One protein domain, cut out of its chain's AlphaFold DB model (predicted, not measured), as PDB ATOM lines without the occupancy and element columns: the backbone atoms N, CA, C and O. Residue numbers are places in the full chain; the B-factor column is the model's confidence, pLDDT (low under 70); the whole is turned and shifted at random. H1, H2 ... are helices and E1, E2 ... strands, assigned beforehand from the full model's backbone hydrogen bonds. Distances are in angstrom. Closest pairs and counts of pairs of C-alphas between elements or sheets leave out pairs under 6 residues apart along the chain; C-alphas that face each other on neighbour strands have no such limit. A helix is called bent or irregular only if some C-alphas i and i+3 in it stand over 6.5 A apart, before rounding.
ATOM      1  N   ALA A  39     324.456  55.960  97.760       67.00
ATOM      2  CA  ALA A  39     325.197  55.546  98.952       67.00
ATOM      3  C   ALA A  39     324.258  55.147 100.100       67.00
ATOM      4  O   ALA A  39     324.386  54.051 100.645       67.00
ATOM      5  N   SER A  40     323.265  55.985 100.410       63.59
ATOM      6  CA  SER A  40     322.279  55.709 101.465       63.59
ATOM      7  C   SER A  40     321.451  54.464 101.136       63.59
ATOM      8  O   SER A  40     321.325  53.555 101.960       63.59
ATOM      9  N   ALA A  41     320.984  54.361  99.886       67.50
ATOM     10  CA  ALA A  41     320.294  53.181  99.368       67.50
ATOM     11  C   ALA A  41     321.128  51.901  99.498       67.50
ATOM     12  O   ALA A  41     320.625  50.852  99.910       67.50
ATOM     13  N   SER A  42     322.415  51.995  99.163       68.06
ATOM     14  CA  SER A  42     323.352  50.877  99.190       68.06
ATOM     15  C   SER A  42     323.617  50.411 100.613       68.06
ATOM     16  O   SER A  42     323.631  49.209 100.843       68.06
ATOM     17  N   VAL A  43     323.756  51.324 101.581       70.69
ATOM     18  CA  VAL A  43     323.935  50.961 102.996       70.69
ATOM     19  C   VAL A  43     322.744  50.139 103.485       70.69
ATOM     20  O   VAL A  43     322.939  49.014 103.945       70.69
ATOM     21  N   PHE A  44     321.512  50.629 103.318       68.44
ATOM     22  CA  PHE A  44     320.322  49.886 103.753       68.44
ATOM     23  C   PHE A  44     320.134  48.576 102.983       68.44
ATOM     24  O   PHE A  44     319.802  47.560 103.591       68.44
ATOM     25  N   SER A  45     320.426  48.558 101.681       68.44
ATOM     26  CA  SER A  45     320.351  47.341 100.864       68.44
ATOM     27  C   SER A  45     321.378  46.295 101.305       68.44
ATOM     28  O   SER A  45     321.031  45.132 101.491       68.44
ATOM     29  N   ILE A  46     322.632  46.693 101.540       74.19
ATOM     30  CA  ILE A  46     323.691  45.805 102.038       74.19
ATOM     31  C   ILE A  46     323.310  45.265 103.418       74.19
ATOM     32  O   ILE A  46     323.369  44.054 103.631       74.19
ATOM     33  N   PHE A  47     322.859  46.126 104.337       73.88
ATOM     34  CA  PHE A  47     322.385  45.695 105.655       73.88
ATOM     35  C   PHE A  47     321.210  44.715 105.549       73.88
ATOM     36  O   PHE A  47     321.221  43.682 106.222       73.88
ATOM     37  N   PHE A  48     320.240  44.980 104.672       74.75
ATOM     38  CA  PHE A  48     319.112  44.091 104.403       74.75
ATOM     39  C   PHE A  48     319.571  42.726 103.870       74.75
ATOM     40  O   PHE A  48     319.173  41.695 104.413       74.75
ATOM     41  N   PHE A  49     320.469  42.681 102.881       72.31
ATOM     42  CA  PHE A  49     320.988  41.422 102.332       72.31
ATOM     43  C   PHE A  49     321.829  40.630 103.340       72.31
ATOM     44  O   PHE A  49     321.678  39.409 103.450       72.31
ATOM     45  N   LEU A  50     322.683  41.302 104.119       76.06
ATOM     46  CA  LEU A  50     323.439  40.670 105.206       76.06
ATOM     47  C   LEU A  50     322.498  40.078 106.259       76.06
ATOM     48  O   LEU A  50     322.704  38.953 106.733       76.06
ATOM     49  N   LYS A  51     321.432  40.806 106.596       74.69
ATOM     50  CA  LYS A  51     320.424  40.350 107.546       74.69
ATOM     51  C   LYS A  51     319.625  39.172 106.997       74.69
ATOM     52  O   LYS A  51     319.503  38.175 107.702       74.69
ATOM     53  N   LEU A  52     319.183  39.219 105.741       74.19
ATOM     54  CA  LEU A  52     318.525  38.096 105.063       74.19
ATOM     55  C   LEU A  52     319.392  36.836 105.074       74.19
ATOM     56  O   LEU A  52     318.904  35.756 105.403       74.19
ATOM     57  N   LYS A  53     320.689  36.960 104.766       75.38
ATOM     58  CA  LYS A  53     321.635  35.834 104.819       75.38
ATOM     59  C   LYS A  53     321.739  35.253 106.232       75.38
ATOM     60  O   LYS A  53     321.728  34.032 106.412       75.38
ATOM     61  N   THR A  54     321.809  36.124 107.236       77.38
ATOM     62  CA  THR A  54     321.883  35.730 108.647       77.38
ATOM     63  C   THR A  54     320.608  35.016 109.096       77.38
ATOM     64  O   THR A  54     320.684  33.946 109.695       77.38
ATOM     65  N   GLU A  55     319.434  35.562 108.777       74.88
ATOM     66  CA  GLU A  55     318.149  34.959 109.142       74.88
ATOM     67  C   GLU A  55     317.909  33.642 108.395       74.88
ATOM     68  O   GLU A  55     317.514  32.668 109.024       74.88
ATOM     69  N   LYS A  56     318.269  33.535 107.107       75.25
ATOM     70  CA  LYS A  56     318.242  32.253 106.377       75.25
ATOM     71  C   LYS A  56     319.068  31.179 107.088       75.25
ATOM     72  O   LYS A  56     318.619  30.046 107.221       75.25
ATOM     73  N   THR A  57     320.255  31.540 107.574       74.19
ATOM     74  CA  THR A  57     321.126  30.613 108.314       74.19
ATOM     75  C   THR A  57     320.484  30.181 109.637       74.19
ATOM     76  O   THR A  57     320.539  29.006 109.988       74.19
ATOM     77  N   LYS A  58     319.833  31.103 110.357       72.81
ATOM     78  CA  LYS A  58     319.106  30.782 111.594       72.81
ATOM     79  C   LYS A  58     317.889  29.900 111.351       72.81
ATOM     80  O   LYS A  58     317.675  28.991 112.135       72.81
ATOM     81  N   ILE A  59     317.130  30.144 110.280       73.06
ATOM     82  CA  ILE A  59     315.987  29.310 109.884       73.06
ATOM     83  C   ILE A  59     316.434  27.873 109.655       73.06
ATOM     84  O   ILE A  59     315.784  26.962 110.149       73.06
ATOM     85  N   ILE A  60     317.535  27.674 108.920       73.12
ATOM     86  CA  ILE A  60     318.071  26.336 108.640       73.12
ATOM     87  C   ILE A  60     318.435  25.634 109.954       73.12
ATOM     88  O   ILE A  60     317.924  24.553 110.208       73.12
ATOM     89  N   LYS A  61     319.201  26.297 110.831       73.06
ATOM     90  CA  LYS A  61     319.582  25.738 112.139       73.06
ATOM     91  C   LYS A  61     318.388  25.464 113.054       73.06
ATOM     92  O   LYS A  61     318.297  24.402 113.643       73.06
ATOM     93  N   HIS A  62     317.446  26.401 113.164       67.88
ATOM     94  CA  HIS A  62     316.260  26.194 113.997       67.88
ATOM     95  C   HIS A  62     315.381  25.087 113.442       67.88
ATOM     96  O   HIS A  62     314.866  24.335 114.239       67.88
ATOM     97  N   LYS A  63     315.254  24.932 112.121       68.44
ATOM     98  CA  LYS A  63     314.523  23.806 111.524       68.44
ATOM     99  C   LYS A  63     315.186  22.449 111.813       68.44
ATOM    100  O   LYS A  63     314.504  21.431 111.782       68.44
ATOM    101  N   GLU A  64     316.495  22.433 112.064       70.31
ATOM    102  CA  GLU A  64     317.247  21.245 112.487       70.31
ATOM    103  C   GLU A  64     317.107  20.967 114.000       70.31
ATOM    104  O   GLU A  64     317.157  19.809 114.403       70.31
ATOM    105  N   GLU A  65     316.900  21.999 114.830       66.69
ATOM    106  CA  GLU A  65     316.896  21.915 116.304       66.69
ATOM    107  C   GLU A  65     315.488  21.971 116.955       66.69
ATOM    108  O   GLU A  65     315.317  21.476 118.068       66.69
ATOM    109  N   ALA A  66     314.484  22.573 116.303       63.22
ATOM    110  CA  ALA A  66     313.133  22.842 116.820       63.22
ATOM    111  C   ALA A  66     312.099  23.071 115.687       63.22
ATOM    112  O   ALA A  66     312.444  23.206 114.511       63.22
ATOM    113  N   SER A  67     310.800  23.142 116.005       73.88
ATOM    114  CA  SER A  67     309.788  23.469 114.989       73.88
ATOM    115  C   SER A  67     309.700  24.983 114.777       73.88
ATOM    116  O   SER A  67     309.669  25.765 115.724       73.88
ATOM    117  N   LEU A  68     309.602  25.435 113.522       69.88
ATOM    118  CA  LEU A  68     309.372  26.856 113.202       69.88
ATOM    119  C   LEU A  68     308.002  27.368 113.684       69.88
ATOM    120  O   LEU A  68     307.804  28.584 113.765       69.88
ATOM    121  N   ASP A  69     307.097  26.442 114.004       70.06
ATOM    122  CA  ASP A  69     305.747  26.706 114.500       70.06
ATOM    123  C   ASP A  69     305.688  26.863 116.028       70.06
ATOM    124  O   ASP A  69     304.619  27.131 116.575       70.06
ATOM    125  N   ASP A  70     306.825  26.743 116.722       72.94
ATOM    126  CA  ASP A  70     306.877  26.937 118.168       72.94
ATOM    127  C   ASP A  70     306.461  28.369 118.536       72.94
ATOM    128  O   ASP A  70     306.972  29.367 118.004       72.94
ATOM    129  N   VAL A  71     305.512  28.465 119.472       74.62
ATOM    130  CA  VAL A  71     304.988  29.739 119.968       74.62
ATOM    131  C   VAL A  71     306.060  30.440 120.801       74.62
ATOM    132  O   VAL A  71     306.552  29.917 121.798       74.62
ATOM    133  N   LEU A  72     306.418  31.655 120.387       73.50
ATOM    134  CA  LEU A  72     307.433  32.489 121.028       73.50
ATOM    135  C   LEU A  72     306.842  33.474 122.031       73.50
ATOM    136  O   LEU A  72     307.448  33.724 123.074       73.50
ATOM    137  N   VAL A  73     305.730  34.114 121.662       80.19
ATOM    138  CA  VAL A  73     305.109  35.204 122.422       80.19
ATOM    139  C   VAL A  73     303.604  35.179 122.203       80.19
ATOM    140  O   VAL A  73     303.135  34.907 121.098       80.19
ATOM    141  N   TYR A  74     302.871  35.526 123.253       79.94
ATOM    142  CA  TYR A  74     301.450  35.823 123.208       79.94
ATOM    143  C   TYR A  74     301.236  37.343 123.235       79.94
ATOM    144  O   TYR A  74     301.758  38.032 124.115       79.94
ATOM    145  N   PHE A  75     300.493  37.868 122.268       81.75
ATOM    146  CA  PHE A  75     300.082  39.262 122.188       81.75
ATOM    147  C   PHE A  75     298.692  39.453 122.772       81.75
ATOM    148  O   PHE A  75     297.797  38.626 122.587       81.75
ATOM    149  N   THR A  76     298.516  40.605 123.406       83.69
ATOM    150  CA  THR A  76     297.225  41.076 123.905       83.69
ATOM    151  C   THR A  76     296.614  42.105 122.953       83.69
ATOM    152  O   THR A  76     297.316  42.738 122.158       83.69
ATOM    153  N   ASN A  77     295.311  42.367 123.094       82.69
ATOM    154  CA  ASN A  77     294.651  43.490 122.415       82.69
ATOM    155  C   ASN A  77     295.323  44.843 122.715       82.69
ATOM    156  O   ASN A  77     295.331  45.737 121.871       82.69
ATOM    157  N   PHE A  78     295.958  44.987 123.880       85.50
ATOM    158  CA  PHE A  78     296.695  46.196 124.230       85.50
ATOM    159  C   PHE A  78     297.982  46.368 123.413       85.50
ATOM    160  O   PHE A  78     298.309  47.485 123.011       85.50
ATOM    161  N   ASP A  79     298.699  45.277 123.126       87.44
ATOM    162  CA  ASP A  79     299.874  45.316 122.248       87.44
ATOM    163  C   ASP A  79     299.465  45.716 120.816       87.44
ATOM    164  O   ASP A  79     300.141  46.536 120.196       87.44
ATOM    165  N   LYS A  80     298.302  45.242 120.341       88.69
ATOM    166  CA  LYS A  80     297.700  45.657 119.063       88.69
ATOM    167  C   LYS A  80     297.387  47.156 119.036       88.69
ATOM    168  O   LYS A  80     297.760  47.848 118.094       88.69
ATOM    169  N   THR A  81     296.742  47.689 120.074       90.25
ATOM    170  CA  THR A  81     296.454  49.131 120.148       90.25
ATOM    171  C   THR A  81     297.735  49.964 120.175       90.25
ATOM    172  O   THR A  81     297.822  50.969 119.474       90.25
ATOM    173  N   LYS A  82     298.748  49.546 120.943       92.06
ATOM    174  CA  LYS A  82     300.042  50.239 120.982       92.06
ATOM    175  C   LYS A  82     300.748  50.229 119.635       92.06
ATOM    176  O   LYS A  82     301.298  51.255 119.254       92.06
ATOM    177  N   ASP A  83     300.711  49.110 118.920       93.25
ATOM    178  CA  ASP A  83     301.295  49.004 117.586       93.25
ATOM    179  C   ASP A  83     300.654  50.007 116.617       93.25
ATOM    180  O   ASP A  83     301.353  50.781 115.966       93.25
ATOM    181  N   LEU A  84     299.320  50.110 116.630       93.75
ATOM    182  CA  LEU A  84     298.603  51.108 115.836       93.75
ATOM    183  C   LEU A  84     298.994  52.548 116.219       93.75
ATOM    184  O   LEU A  84     299.202  53.386 115.341       93.75
ATOM    185  N   ILE A  85     299.129  52.837 117.518       95.31
ATOM    186  CA  ILE A  85     299.594  54.145 118.002       95.31
ATOM    187  C   ILE A  85     301.008  54.435 117.488       95.31
ATOM    188  O   ILE A  85     301.257  55.541 117.017       95.31
ATOM    189  N   VAL A  86     301.921  53.460 117.531       95.06
ATOM    190  CA  VAL A  86     303.291  53.617 117.020       95.06
ATOM    191  C   VAL A  86     303.286  53.925 115.525       95.06
ATOM    192  O   VAL A  86     304.012  54.821 115.107       95.06
ATOM    193  N   ILE A  87     302.440  53.266 114.732       94.62
ATOM    194  CA  ILE A  87     302.310  53.533 113.289       94.62
ATOM    195  C   ILE A  87     301.840  54.972 113.028       94.62
ATOM    196  O   ILE A  87     302.402  55.673 112.181       94.62
ATOM    197  N   ILE A  88     300.830  55.434 113.770       94.62
ATOM    198  CA  ILE A  88     300.321  56.808 113.658       94.62
ATOM    199  C   ILE A  88     301.402  57.812 114.074       94.62
ATOM    200  O   ILE A  88     301.693  58.743 113.324       94.62
ATOM    201  N   VAL A  89     302.038  57.606 115.231       94.25
ATOM    202  CA  VAL A  89     303.118  58.470 115.732       94.25
ATOM    203  C   VAL A  89     304.283  58.505 114.752       94.25
ATOM    204  O   VAL A  89     304.808  59.577 114.480       94.25
ATOM    205  N   LEU A  90     304.662  57.368 114.167       93.69
ATOM    206  CA  LEU A  90     305.726  57.308 113.172       93.69
ATOM    207  C   LEU A  90     305.388  58.137 111.930       93.69
ATOM    208  O   LEU A  90     306.235  58.867 111.420       93.69
ATOM    209  N   THR A  91     304.139  58.068 111.473       93.69
ATOM    210  CA  THR A  91     303.667  58.852 110.325       93.69
ATOM    211  C   THR A  91     303.704  60.353 110.633       93.69
ATOM    212  O   THR A  91     304.140  61.148 109.802       93.69
ATOM    213  N   LEU A  92     303.318  60.746 111.852       92.75
ATOM    214  CA  LEU A  92     303.416  62.129 112.326       92.75
ATOM    215  C   LEU A  92     304.869  62.593 112.504       92.75
ATOM    216  O   LEU A  92     305.161  63.757 112.252       92.75
ATOM    217  N   LEU A  93     305.786  61.706 112.900       92.44
ATOM    218  CA  LEU A  93     307.212  62.022 112.989       92.44
ATOM    219  C   LEU A  93     307.800  62.333 111.613       92.44
ATOM    220  O   LEU A  93     308.522  63.317 111.490       92.44
ATOM    221  N   ILE A  94     307.457  61.560 110.576       91.00
ATOM    222  CA  ILE A  94     307.868  61.863 109.194       91.00
ATOM    223  C   ILE A  94     307.357  63.250 108.787       91.00
ATOM    224  O   ILE A  94     308.141  64.077 108.328       91.00
ATOM    225  N   ALA A  95     306.075  63.535 109.039       90.12
ATOM    226  CA  ALA A  95     305.483  64.841 108.752       90.12
ATOM    227  C   ALA A  95     306.194  65.984 109.497       90.12
ATOM    228  O   ALA A  95     306.483  67.026 108.915       90.12
ATOM    229  N   GLY A  96     306.500  65.790 110.783       89.12
ATOM    230  CA  GLY A  96     307.202  66.775 111.604       89.12
ATOM    231  C   GLY A  96     308.636  67.028 111.136       89.12
ATOM    232  O   GLY A  96     309.076  68.174 111.112       89.12
ATOM    233  N   ILE A  97     309.342  65.976 110.709       89.50
ATOM    234  CA  ILE A  97     310.689  66.081 110.133       89.50
ATOM    235  C   ILE A  97     310.646  66.852 108.805       89.50
ATOM    236  O   ILE A  97     311.459  67.751 108.609       89.50
ATOM    237  N   ALA A  98     309.673  66.565 107.934       87.56
ATOM    238  CA  ALA A  98     309.468  67.311 106.689       87.56
ATOM    239  C   ALA A  98     309.140  68.794 106.940       87.56
ATOM    240  O   ALA A  98     309.626  69.689 106.246       87.56
ATOM    241  N   TRP A  99     308.332  69.078 107.966       87.62
ATOM    242  CA  TRP A  99     307.942  70.445 108.306       87.62
ATOM    243  C   TRP A  99     309.116  71.278 108.840       87.62
ATOM    244  O   TRP A  99     309.166  72.484 108.599       87.62
ATOM    245  N   TYR A 100     310.101  70.657 109.493       83.88
ATOM    246  CA  TYR A 100     311.273  71.362 110.018       83.88
ATOM    247  C   TYR A 100     312.079  72.112 108.935       83.88
ATOM    248  O   TYR A 100     312.630  73.171 109.227       83.88
ATOM    249  N   ASP A 101     312.094  71.639 107.681       76.19
ATOM    250  CA  ASP A 101     312.757  72.348 106.566       76.19
ATOM    251  C   ASP A 101     311.857  73.394 105.870       76.19
ATOM    252  O   ASP A 101     312.264  74.007 104.887       76.19
ATOM    253  N   ASN A 102     310.618  73.615 106.341       69.94
ATOM    254  CA  ASN A 102     309.592  74.448 105.682       69.94
ATOM    255  C   ASN A 102     309.321  74.080 104.208       69.94
ATOM    256  O   ASN A 102     308.800  74.888 103.438       69.94
ATOM    257  N   LYS A 103     309.651  72.850 103.809       69.00
ATOM    258  CA  LYS A 103     309.504  72.334 102.446       69.00
ATOM    259  C   LYS A 103     308.801  70.988 102.456       69.00
ATOM    260  O   LYS A 103     309.311  70.023 101.902       69.00
ATOM    261  N   VAL A 104     307.624  70.928 103.079       78.75
ATOM    262  CA  VAL A 104     306.767  69.750 102.919       78.75
ATOM    263  C   VAL A 104     306.384  69.665 101.449       78.75
ATOM    264  O   VAL A 104     305.572  70.448 100.954       78.75
ATOM    265  N   ASN A 105     307.011  68.734 100.747       84.50
ATOM    266  CA  ASN A 105     306.816  68.520  99.332       84.50
ATOM    267  C   ASN A 105     305.932  67.293  99.115       84.50
ATOM    268  O   ASN A 105     305.645  66.500 100.012       84.50
ATOM    269  N   THR A 106     305.516  67.096  97.868       86.31
ATOM    270  CA  THR A 106     304.730  65.921  97.475       86.31
ATOM    271  C   THR A 106     305.448  64.601  97.794       86.31
ATOM    272  O   THR A 106     304.791  63.582  97.995       86.31
ATOM    273  N   ILE A 107     306.784  64.601  97.861       87.06
ATOM    274  CA  ILE A 107     307.603  63.420  98.176       87.06
ATOM    275  C   ILE A 107     307.420  62.997  99.634       87.06
ATOM    276  O   ILE A 107     307.168  61.816  99.876       87.06
ATOM    277  N   ASP A 108     307.420  63.947 100.571       88.25
ATOM    278  CA  ASP A 108     307.177  63.685 101.993       88.25
ATOM    279  C   ASP A 108     305.793  63.071 102.211       88.25
ATOM    280  O   ASP A 108     305.625  62.098 102.948       88.25
ATOM    281  N   VAL A 109     304.789  63.584 101.492       89.75
ATOM    282  CA  VAL A 109     303.428  63.033 101.519       89.75
ATOM    283  C   VAL A 109     303.418  61.582 101.025       89.75
ATOM    284  O   VAL A 109     302.792  60.721 101.645       89.75
ATOM    285  N   TRP A 110     304.150  61.274  99.950       88.62
ATOM    286  CA  TRP A 110     304.297  59.898  99.467       88.62
ATOM    287  C   TRP A 110     305.006  58.994 100.477       88.62
ATOM    288  O   TRP A 110     304.563  57.864 100.691       88.62
ATOM    289  N   GLN A 111     306.065  59.474 101.126       90.06
ATOM    290  CA  GLN A 111     306.780  58.734 102.167       90.06
ATOM    291  C   GLN A 111     305.878  58.432 103.366       90.06
ATOM    292  O   GLN A 111     305.873  57.298 103.855       90.06
ATOM    293  N   MET A 112     305.056  59.392 103.796       92.50
ATOM    294  CA  MET A 112     304.057  59.193 104.847       92.50
ATOM    295  C   MET A 112     303.034  58.121 104.462       92.50
ATOM    296  O   MET A 112     302.823  57.175 105.219       92.50
ATOM    297  N   ILE A 113     302.429  58.234 103.274       92.38
ATOM    298  CA  ILE A 113     301.416  57.283 102.789       92.38
ATOM    299  C   ILE A 113     302.001  55.874 102.689       92.38
ATOM    300  O   ILE A 113     301.372  54.915 103.140       92.38
ATOM    301  N   MET A 114     303.204  55.737 102.128       91.00
ATOM    302  CA  MET A 114     303.874  54.447 101.964       91.00
ATOM    303  C   MET A 114     304.248  53.831 103.315       91.00
ATOM    304  O   MET A 114     303.992  52.646 103.529       91.00
ATOM    305  N   THR A 115     304.779  54.629 104.248       92.69
ATOM    306  CA  THR A 115     305.116  54.162 105.603       92.69
ATOM    307  C   THR A 115     303.872  53.694 106.342       92.69
ATOM    308  O   THR A 115     303.863  52.585 106.884       92.69
ATOM    309  N   PHE A 116     302.815  54.511 106.338       95.25
ATOM    310  CA  PHE A 116     301.556  54.184 106.993       95.25
ATOM    311  C   PHE A 116     300.943  52.923 106.389       95.25
ATOM    312  O   PHE A 116     300.647  51.983 107.116       95.25
ATOM    313  N   SER A 117     300.819  52.859 105.061       93.62
ATOM    314  CA  SER A 117     300.184  51.732 104.373       93.62
ATOM    315  C   SER A 117     300.953  50.433 104.590       93.62
ATOM    316  O   SER A 117     300.354  49.425 104.955       93.62
ATOM    317  N   ALA A 118     302.280  50.440 104.418       92.75
ATOM    318  CA  ALA A 118     303.100  49.249 104.615       92.75
ATOM    319  C   ALA A 118     303.047  48.759 106.070       92.75
ATOM    320  O   ALA A 118     302.868  47.564 106.309       92.75
ATOM    321  N   SER A 119     303.137  49.676 107.038       93.19
ATOM    322  CA  SER A 119     303.081  49.331 108.464       93.19
ATOM    323  C   SER A 119     301.688  48.893 108.897       93.19
ATOM    324  O   SER A 119     301.563  47.937 109.652       93.19
ATOM    325  N   PHE A 120     300.632  49.513 108.374       93.12
ATOM    326  CA  PHE A 120     299.252  49.125 108.651       93.12
ATOM    327  C   PHE A 120     298.907  47.759 108.047       93.12
ATOM    328  O   PHE A 120     298.277  46.927 108.695       93.12
ATOM    329  N   ILE A 121     299.370  47.477 106.828       93.06
ATOM    330  CA  ILE A 121     299.248  46.146 106.228       93.06
ATOM    331  C   ILE A 121     299.972  45.116 107.102       93.06
ATOM    332  O   ILE A 121     299.408  44.059 107.394       93.06
ATOM    333  N   TRP A 122     301.193  45.421 107.553       91.44
ATOM    334  CA  TRP A 122     301.944  44.535 108.443       91.44
ATOM    335  C   TRP A 122     301.239  44.319 109.786       91.44
ATOM    336  O   TRP A 122     301.101  43.175 110.210       91.44
ATOM    337  N   HIS A 123     300.701  45.378 110.394       91.19
ATOM    338  CA  HIS A 123     299.849  45.316 111.581       91.19
ATOM    339  C   HIS A 123     298.686  44.340 111.378       91.19
ATOM    340  O   HIS A 123     298.491  43.410 112.162       91.19
ATOM    341  N   CYS A 124     297.944  44.495 110.280       88.75
ATOM    342  CA  CYS A 124     296.863  43.581 109.943       88.75
ATOM    343  C   CYS A 124     297.362  42.139 109.798       88.75
ATOM    344  O   CYS A 124     296.683  41.233 110.259       88.75
ATOM    345  N   PHE A 125     298.528  41.891 109.195       87.38
ATOM    346  CA  PHE A 125     299.073  40.535 109.086       87.38
ATOM    347  C   PHE A 125     299.499  39.946 110.432       87.38
ATOM    348  O   PHE A 125     299.182  38.785 110.704       87.38
ATOM    349  N   LEU A 126     300.186  40.728 111.264       85.12
ATOM    350  CA  LEU A 126     300.722  40.290 112.550       85.12
ATOM    351  C   LEU A 126     299.597  39.928 113.531       85.12
ATOM    352  O   LEU A 126     299.674  38.904 114.205       85.12
ATOM    353  N   PHE A 127     298.519  40.716 113.549       84.50
ATOM    354  CA  PHE A 127     297.389  40.550 114.471       84.50
ATOM    355  C   PHE A 127     296.162  39.849 113.853       84.50
ATOM    356  O   PHE A 127     295.076  39.886 114.428       84.50
ATOM    357  N   ARG A 128     296.292  39.216 112.676       75.56
ATOM    358  CA  ARG A 128     295.202  38.440 112.039       75.56
ATOM    359  C   ARG A 128     295.182  36.963 112.440       75.56
ATOM    360  O   ARG A 128     294.166  36.298 112.241       75.56
ATOM    361  N   LYS A 129     296.287  36.409 112.948       59.50
ATOM    362  CA  LYS A 129     296.368  34.976 113.273       59.50
ATOM    363  C   LYS A 129     295.608  34.648 114.570       59.50
ATOM    364  O   LYS A 129     296.060  34.989 115.655       59.50
ATOM    365  N   LYS A 130     294.465  33.977 114.360       54.28
ATOM    366  CA  LYS A 130     293.598  33.190 115.257       54.28
ATOM    367  C   LYS A 130     293.629  33.524 116.754       54.28
ATOM    368  O   LYS A 130     294.522  33.126 117.494       54.28
ATOM    369  N   GLU A 131     292.521  34.130 117.168       51.84
ATOM    370  CA  GLU A 131     291.912  34.050 118.495       51.84
ATOM    371  C   GLU A 131     291.611  32.577 118.849       51.84
ATOM    372  O   GLU A 131     290.470  32.139 118.760       51.84
ATOM    373  N   ASP A 132     292.611  31.764 119.206       49.66
ATOM    374  CA  ASP A 132     292.310  30.381 119.626       49.66
ATOM    375  C   ASP A 132     291.661  30.347 121.025       49.66
ATOM    376  O   ASP A 132     290.934  29.410 121.339       49.66
ATOM    377  N   TYR A 133     291.817  31.412 121.827       47.91
ATOM    378  CA  TYR A 133     291.105  31.609 123.096       47.91
ATOM    379  C   TYR A 133     290.858  33.101 123.377       47.91
ATOM    380  O   TYR A 133     291.561  33.720 124.173       47.91
ATOM    381  N   GLY A 134     289.870  33.688 122.697       48.31
ATOM    382  CA  GLY A 134     289.156  34.910 123.105       48.31
ATOM    383  C   GLY A 134     289.893  36.255 123.038       48.31
ATOM    384  O   GLY A 134     289.263  37.244 122.689       48.31
ATOM    385  N   GLU A 135     291.190  36.333 123.349       54.97
ATOM    386  CA  GLU A 135     291.925  37.613 123.451       54.97
ATOM    387  C   GLU A 135     293.440  37.502 123.197       54.97
ATOM    388  O   GLU A 135     294.165  38.500 123.274       54.97
ATOM    389  N   ILE A 136     293.940  36.295 122.918       59.28
ATOM    390  CA  ILE A 136     295.374  36.008 122.875       59.28
ATOM    391  C   ILE A 136     295.778  35.593 121.456       59.28
ATOM    392  O   ILE A 136     295.344  34.557 120.956       59.28
ATOM    393  N   MET A 137     296.633  36.398 120.825       72.94
ATOM    394  CA  MET A 137     297.253  36.093 119.527       72.94
ATOM    395  C   MET A 137     298.656  35.539 119.768       72.94
ATOM    396  O   MET A 137     299.339  35.998 120.675       72.94
ATOM    397  N   SER A 138     299.126  34.575 118.982       75.31
ATOM    398  CA  SER A 138     300.478  34.019 119.150       75.31
ATOM    399  C   SER A 138     301.397  34.392 117.986       75.31
ATOM    400  O   SER A 138     300.994  34.373 116.823       75.31
ATOM    401  N   ALA A 139     302.650  34.725 118.300       80.56
ATOM    402  CA  ALA A 139     303.733  34.821 117.327       80.56
ATOM    403  C   ALA A 139     304.607  33.576 117.398       80.56
ATOM    404  O   ALA A 139     305.091  33.206 118.468       80.56
ATOM    405  N   THR A 140     304.862  32.982 116.239       82.94
ATOM    406  CA  THR A 140     305.809  31.874 116.080       82.94
ATOM    407  C   THR A 140     307.227  32.374 115.794       82.94
ATOM    408  O   THR A 140     307.452  33.555 115.496       82.94
ATOM    409  N   VAL A 141     308.205  31.463 115.821       77.69
ATOM    410  CA  VAL A 141     309.570  31.724 115.322       77.69
ATOM    411  C   VAL A 141     309.540  32.244 113.887       77.69
ATOM    412  O   VAL A 141     310.231  33.213 113.562       77.69
ATOM    413  N   TYR A 142     308.690  31.660 113.046       80.56
ATOM    414  CA  TYR A 142     308.524  32.089 111.665       80.56
ATOM    415  C   TYR A 142     307.982  33.523 111.536       80.56
ATOM    416  O   TYR A 142     308.487  34.301 110.722       80.56
ATOM    417  N   ASP A 143     307.007  33.907 112.361       83.25
ATOM    418  CA  ASP A 143     306.450  35.264 112.342       83.25
ATOM    419  C   ASP A 143     307.491  36.302 112.786       83.25
ATOM    420  O   ASP A 143     307.623  37.345 112.149       83.25
ATOM    421  N   ARG A 144     308.332  35.977 113.777       83.88
ATOM    422  CA  ARG A 144     309.461  36.829 114.192       83.88
ATOM    423  C   ARG A 144     310.463  37.083 113.065       83.88
ATOM    424  O   ARG A 144     311.048  38.163 112.982       83.88
ATOM    425  N   ILE A 145     310.715  36.083 112.226       82.19
ATOM    426  CA  ILE A 145     311.622  36.230 111.083       82.19
ATOM    427  C   ILE A 145     311.004  37.151 110.034       82.19
ATOM    428  O   ILE A 145     311.679  38.062 109.559       82.19
ATOM    429  N   LYS A 146     309.727  36.942 109.689       85.06
ATOM    430  CA  LYS A 146     309.025  37.818 108.742       85.06
ATOM    431  C   LYS A 146     308.971  39.258 109.235       85.06
ATOM    432  O   LYS A 146     309.204  40.168 108.452       85.06
ATOM    433  N   ASP A 147     308.728  39.436 110.526       87.94
ATOM    434  CA  ASP A 147     308.710  40.733 111.186       87.94
ATOM    435  C   ASP A 147     310.049  41.462 111.071       87.94
ATOM    436  O   ASP A 147     310.108  42.609 110.636       87.94
ATOM    437  N   GLN A 148     311.155  40.761 111.332       84.44
ATOM    438  CA  GLN A 148     312.476  41.332 111.099       84.44
ATOM    439  C   GLN A 148     312.675  41.692 109.626       84.44
ATOM    440  O   GLN A 148     313.123  42.793 109.335       84.44
ATOM    441  N   ILE A 149     312.325  40.812 108.685       84.56
ATOM    442  CA  ILE A 149     312.441  41.123 107.251       84.56
ATOM    443  C   ILE A 149     311.649  42.390 106.910       84.56
ATOM    444  O   ILE A 149     312.181  43.260 106.224       84.56
ATOM    445  N   PHE A 150     310.429  42.525 107.430       88.31
ATOM    446  CA  PHE A 150     309.594  43.705 107.244       88.31
ATOM    447  C   PHE A 150     310.265  44.979 107.780       88.31
ATOM    448  O   PHE A 150     310.402  45.946 107.032       88.31
ATOM    449  N   VAL A 151     310.767  44.969 109.018       87.06
ATOM    450  CA  VAL A 151     311.436  46.129 109.640       87.06
ATOM    451  C   VAL A 151     312.649  46.605 108.834       87.06
ATOM    452  O   VAL A 151     312.890  47.805 108.745       87.06
ATOM    453  N   PHE A 152     313.418  45.694 108.235       83.31
ATOM    454  CA  PHE A 152     314.560  46.074 107.392       83.31
ATOM    455  C   PHE A 152     314.159  46.433 105.952       83.31
ATOM    456  O   PHE A 152     314.903  47.142 105.278       83.31
ATOM    457  N   PHE A 153     313.003  45.967 105.477       83.19
ATOM    458  CA  PHE A 153     312.473  46.304 104.157       83.19
ATOM    459  C   PHE A 153     311.781  47.673 104.139       83.19
ATOM    460  O   PHE A 153     311.907  48.413 103.169       83.19
ATOM    461  N   LEU A 154     311.093  48.048 105.218       85.75
ATOM    462  CA  LEU A 154     310.334  49.296 105.306       85.75
ATOM    463  C   LEU A 154     311.170  50.559 104.986       85.75
ATOM    464  O   LEU A 154     310.706  51.364 104.184       85.75
ATOM    465  N   PRO A 155     312.412  50.733 105.480       83.06
ATOM    466  CA  PRO A 155     313.270  51.860 105.102       83.06
ATOM    467  C   PRO A 155     313.541  51.939 103.593       83.06
ATOM    468  O   PRO A 155     313.619  53.031 103.039       83.06
ATOM    469  N   ILE A 156     313.637  50.792 102.909       82.50
ATOM    470  CA  ILE A 156     313.813  50.725 101.450       82.50
ATOM    471  C   ILE A 156     312.548  51.233 100.748       82.50
ATOM    472  O   ILE A 156     312.643  51.979  99.779       82.50
ATOM    473  N   VAL A 157     311.366  50.894 101.271       84.31
ATOM    474  CA  VAL A 157     310.078  51.395 100.761       84.31
ATOM    475  C   VAL A 157     309.979  52.919 100.899       84.31
ATOM    476  O   VAL A 157     309.546  53.593  99.964       84.31
ATOM    477  N   VAL A 158     310.431  53.479 102.022       84.81
ATOM    478  CA  VAL A 158     310.439  54.937 102.271       84.81
ATOM    479  C   VAL A 158     311.476  55.671 101.418       84.81
ATOM    480  O   VAL A 158     311.277  56.815 101.026       84.81
ATOM    481  N   LEU A 159     312.567  55.000 101.070       80.19
ATOM    482  CA  LEU A 159     313.608  55.517 100.186       80.19
ATOM    483  C   LEU A 159     313.167  55.550  98.705       80.19
ATOM    484  O   LEU A 159     313.718  56.313  97.913       80.19
ATOM    485  N   THR A 160     312.176  54.746  98.303       79.75
ATOM    486  CA  THR A 160     311.753  54.649  96.892       79.75
ATOM    487  C   THR A 160     311.275  55.977  96.286       79.75
ATOM    488  O   THR A 160     311.749  56.313  95.201       79.75
ATOM    489  N   PRO A 161     310.377  56.753  96.929       80.44
ATOM    490  CA  PRO A 161     309.940  58.042  96.394       80.44
ATOM    491  C   PRO A 161     311.094  59.020  96.103       80.44
ATOM    492  O   PRO A 161     311.240  59.399  94.938       80.44
ATOM    493  N   PRO A 162     311.977  59.386  97.053       76.06
ATOM    494  CA  PRO A 162     313.039  60.354  96.768       76.06
ATOM    495  C   PRO A 162     314.066  59.829  95.748       76.06
ATOM    496  O   PRO A 162     314.626  60.613  94.977       76.06
ATOM    497  N   LEU A 163     314.264  58.503  95.655       72.56
ATOM    498  CA  LEU A 163     315.056  57.887  94.582       72.56
ATOM    499  C   LEU A 163     314.431  58.097  93.197       72.56
ATOM    500  O   LEU A 163     315.127  58.498  92.262       72.56
ATOM    501  N   LEU A 164     313.128  57.835  93.051       74.88
ATOM    502  CA  LEU A 164     312.419  57.971  91.774       74.88
ATOM    503  C   LEU A 164     312.372  59.426  91.299       74.88
ATOM    504  O   LEU A 164     312.549  59.692  90.110       74.88
ATOM    505  N   TYR A 165     312.200  60.366  92.231       72.06
ATOM    506  CA  TYR A 165     312.162  61.799  91.938       72.06
ATOM    507  C   TYR A 165     313.546  62.470  91.929       72.06
ATOM    508  O   TYR A 165     313.625  63.678  91.708       72.06
ATOM    509  N   ARG A 166     314.642  61.717  92.133       66.75
ATOM    510  CA  ARG A 166     316.043  62.199  92.108       66.75
ATOM    511  C   ARG A 166     316.301  63.428  92.993       66.75
ATOM    512  O   ARG A 166     317.131  64.276  92.670       66.75
ATOM    513  N   THR A 167     315.584  63.524  94.100       69.69
ATOM    514  CA  THR A 167     315.516  64.708  94.976       69.69
ATOM    515  C   THR A 167     315.918  64.323  96.390       69.69
ATOM    516  O   THR A 167     315.294  64.715  97.357       69.69
ATOM    517  N   PHE A 168     316.985  63.527  96.474       70.69
ATOM    518  CA  PHE A 168     317.469  62.961  97.721       70.69
ATOM    519  C   PHE A 168     318.184  64.011  98.566       70.69
ATOM    520  O   PHE A 168     319.255  64.493  98.177       70.69
ATOM    521  N   ASP A 169     317.624  64.335  99.722       76.88
ATOM    522  CA  ASP A 169     318.195  65.306 100.645       76.88
ATOM    523  C   ASP A 169     318.594  64.678 101.996       76.88
ATOM    524  O   ASP A 169     318.713  63.457 102.156       76.88
ATOM    525  N   ILE A 170     318.960  65.528 102.959       80.19
ATOM    526  CA  ILE A 170     319.324  65.082 104.308       80.19
ATOM    527  C   ILE A 170     318.087  64.767 105.159       80.19
ATOM    528  O   ILE A 170     318.169  63.947 106.072       80.19
ATOM    529  N   ILE A 171     316.947  65.385 104.848       85.00
ATOM    530  CA  ILE A 171     315.673  65.187 105.536       85.00
ATOM    531  C   ILE A 171     315.161  63.777 105.236       85.00
ATOM    532  O   ILE A 171     314.863  63.041 106.174       85.00
ATOM    533  N   ASP A 172     315.220  63.342 103.977       83.56
ATOM    534  CA  ASP A 172     314.945  61.973 103.539       83.56
ATOM    535  C   ASP A 172     315.756  60.950 104.343       83.56
ATOM    536  O   ASP A 172     315.232  59.953 104.842       83.56
ATOM    537  N   GLN A 173     317.057  61.200 104.516       82.25
ATOM    538  CA  GLN A 173     317.939  60.306 105.274       82.25
ATOM    539  C   GLN A 173     317.520  60.214 106.741       82.25
ATOM    540  O   GLN A 173     317.467  59.116 107.301       82.25
ATOM    541  N   ILE A 174     317.190  61.350 107.358       86.62
ATOM    542  CA  ILE A 174     316.721  61.404 108.746       86.62
ATOM    543  C   ILE A 174     315.381  60.674 108.882       86.62
ATOM    544  O   ILE A 174     315.212  59.899 109.825       86.62
ATOM    545  N   GLN A 175     314.452  60.853 107.941       88.88
ATOM    546  CA  GLN A 175     313.171  60.146 107.928       88.88
ATOM    547  C   GLN A 175     313.373  58.628 107.840       88.88
ATOM    548  O   GLN A 175     312.804  57.888 108.640       88.88
ATOM    549  N   ILE A 176     314.239  58.147 106.945       87.00
ATOM    550  CA  ILE A 176     314.531  56.713 106.774       87.00
ATOM    551  C   ILE A 176     315.151  56.117 108.042       87.00
ATOM    552  O   ILE A 176     314.733  55.050 108.498       87.00
ATOM    553  N   VAL A 177     316.131  56.805 108.638       86.62
ATOM    554  CA  VAL A 177     316.757  56.376 109.899       86.62
ATOM    555  C   VAL A 177     315.737  56.372 111.038       86.62
ATOM    556  O   VAL A 177     315.740  55.447 111.849       86.62
ATOM    557  N   THR A 178     314.833  57.351 111.075       89.62
ATOM    558  CA  THR A 178     313.755  57.431 112.070       89.62
ATOM    559  C   THR A 178     312.786  56.263 111.921       89.62
ATOM    560  O   THR A 178     312.510  55.575 112.904       89.62
ATOM    561  N   VAL A 179     312.333  55.972 110.698       90.25
ATOM    562  CA  VAL A 179     311.473  54.820 110.389       90.25
ATOM    563  C   VAL A 179     312.128  53.521 110.816       90.25
ATOM    564  O   VAL A 179     311.519  52.740 111.548       90.25
ATOM    565  N   PHE A 180     313.387  53.308 110.432       89.00
ATOM    566  CA  PHE A 180     314.120  52.120 110.843       89.00
ATOM    567  C   PHE A 180     314.248  52.032 112.367       89.00
ATOM    568  O   PHE A 180     313.936  50.998 112.949       89.00
ATOM    569  N   GLY A 181     314.692  53.106 113.023       87.50
ATOM    570  CA  GLY A 181     314.975  53.125 114.455       87.50
ATOM    571  C   GLY A 181     313.735  52.884 115.311       87.50
ATOM    572  O   GLY A 181     313.765  52.030 116.199       87.50
ATOM    573  N   VAL A 182     312.638  53.586 115.016       92.00
ATOM    574  CA  VAL A 182     311.366  53.452 115.743       92.00
ATOM    575  C   VAL A 182     310.790  52.054 115.551       92.00
ATOM    576  O   VAL A 182     310.492  51.382 116.539       92.00
ATOM    577  N   MET A 183     310.697  51.577 114.306       91.81
ATOM    578  CA  MET A 183     310.133  50.254 114.025       91.81
ATOM    579  C   MET A 183     311.005  49.141 114.592       91.81
ATOM    580  O   MET A 183     310.495  48.221 115.224       91.81
ATOM    581  N   TYR A 184     312.328  49.243 114.464       88.25
ATOM    582  CA  TYR A 184     313.242  48.272 115.053       88.25
ATOM    583  C   TYR A 184     313.120  48.217 116.576       88.25
ATOM    584  O   TYR A 184     313.050  47.125 117.142       88.25
ATOM    585  N   ALA A 185     313.071  49.368 117.252       89.25
ATOM    586  CA  ALA A 185     312.923  49.421 118.702       89.25
ATOM    587  C   ALA A 185     311.579  48.833 119.156       89.25
ATOM    588  O   ALA A 185     311.552  47.987 120.055       89.25
ATOM    589  N   TRP A 186     310.485  49.237 118.506       93.19
ATOM    590  CA  TRP A 186     309.140  48.778 118.831       93.19
ATOM    591  C   TRP A 186     308.971  47.276 118.597       93.19
ATOM    592  O   TRP A 186     308.619  46.551 119.522       93.19
ATOM    593  N   HIS A 187     309.311  46.774 117.412       89.81
ATOM    594  CA  HIS A 187     309.127  45.364 117.068       89.81
ATOM    595  C   HIS A 187     310.052  44.432 117.859       89.81
ATOM    596  O   HIS A 187     309.669  43.323 118.242       89.81
ATOM    597  N   LYS A 188     311.258  44.900 118.210       86.94
ATOM    598  CA  LYS A 188     312.143  44.180 119.134       86.94
ATOM    599  C   LYS A 188     311.550  44.075 120.539       86.94
ATOM    600  O   LYS A 188     311.783  43.067 121.204       86.94
ATOM    601  N   TYR A 189     310.830  45.097 120.999       88.31
ATOM    602  CA  TYR A 189     310.093  45.057 122.261       88.31
ATOM    603  C   TYR A 189     308.849  44.162 122.159       88.31
ATOM    604  O   TYR A 189     308.616  43.342 123.049       88.31
ATOM    605  N   LEU A 190     308.092  44.288 121.067       86.31
ATOM    606  CA  LEU A 190     306.851  43.567 120.805       86.31
ATOM    607  C   LEU A 190     307.088  42.051 120.768       86.31
ATOM    608  O   LEU A 190     306.441  41.309 121.499       86.31
ATOM    609  N   ILE A 191     308.084  41.596 119.998       81.88
ATOM    610  CA  ILE A 191     308.415  40.172 119.812       81.88
ATOM    611  C   ILE A 191     309.624  39.764 120.672       81.88
ATOM    612  O   ILE A 191     310.531  39.034 120.250       81.88
ATOM    613  N   ARG A 192     309.674  40.262 121.911       78.31
ATOM    614  CA  ARG A 192     310.621  39.781 122.921       78.31
ATOM    615  C   ARG A 192     310.019  38.573 123.628       78.31
ATOM    616  O   ARG A 192     308.898  38.659 124.112       78.31
TER     617      ARG A 192
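What this domain is: This is residues 39 to 192 of the 195 residues of an uncharacterized protein of Candidatus Falkowbacteria bacterium GW2011_GWE1_38_31 (UniProt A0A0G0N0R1). Four long helices, H2, H3, H4 and H5, stand side by side in an up-and-down bundle, each running against the one before it in the chain, and a fifth, H1, packs along the outside of H4. A small ribbon of two antiparallel strands, E1 and E2, sits at the end of the bundle where H2 and H4 begin. The printed part has 154 residues, with five named helices and two named strands in the order H1 E1 H2 H3 E2 H4 H5, and its class is mostly helix. The whole is compact, with a radius of gyration of the C-alphas of 16.9 A, and spans 50 by 34 by 20 A.

How they stand to each other: Start with H1, residues 39 to 65, which touches the hub, H4, residues 141 to 164, at C-alphas Phe 48 and Phe 152, the closest, 5.8 A apart; they run opposite ways at a shallow tilt of 14 degrees. Next look at E1, residues 71 to 75, the antiparallel neighbour of E2, residues 137 to 140, at 150 degrees; N 75 and O 137 are 2.7 A apart and N 139 and O 73 2.8 A, both within hydrogen-bond range. H2, residues 77 to 100, and H3, residues 106 to 126, form a helical hairpin, closest at the C-alphas of Thr 91 and Met 112, 5.5 A. H3 touches H4 at the C-alphas of Gln 111 and Val 158, the closest, 5.3 A. H4 forms a second helical hairpin with H5, residues 170 to 190, closest at the C-alphas of Pro 155 and Ile 176, 5.3 A. H5 touches H2, closest at the C-alphas of Ile 94 and Gln 175, 5.7 A. H2 and H4 are apart, as are H1 and H3. H1, H2, H3 and H5 have every O i to N i+4 pair within hydrogen-bond range; H4 has 16 of 20.

Where its parts are: Find C-alpha 39 at (325.197, 55.546, 98.952); from there H1 runs 38.7 A to C-alpha 65. E1 is 10.9 A long and E2 10.1 A. H2 begins at C-alpha 77, (294.651, 43.490, 122.415), and runs 34.7 A; H3 runs 30.0 A. H4 runs 35.4 A, with a kink of 25 degrees near residue 152, and is irregular, but only just: C-alphas 158 and 161 are 6.7 A apart. H5 runs 29.8 A and ends at C-alpha 190, (306.851, 43.567, 120.805).

The domain as a whole: The two C-alphas farthest apart, those of Glu 64 and Asn 102, are 54.2 A apart. The printed part has no cut and no long link; the link from H3 to E2, 10 residues, is short, and the others are tight. Mean pLDDT of the printed part is 80.9; look for values under 70 at 23 residues, among them 129 to 136 and 39 to 42.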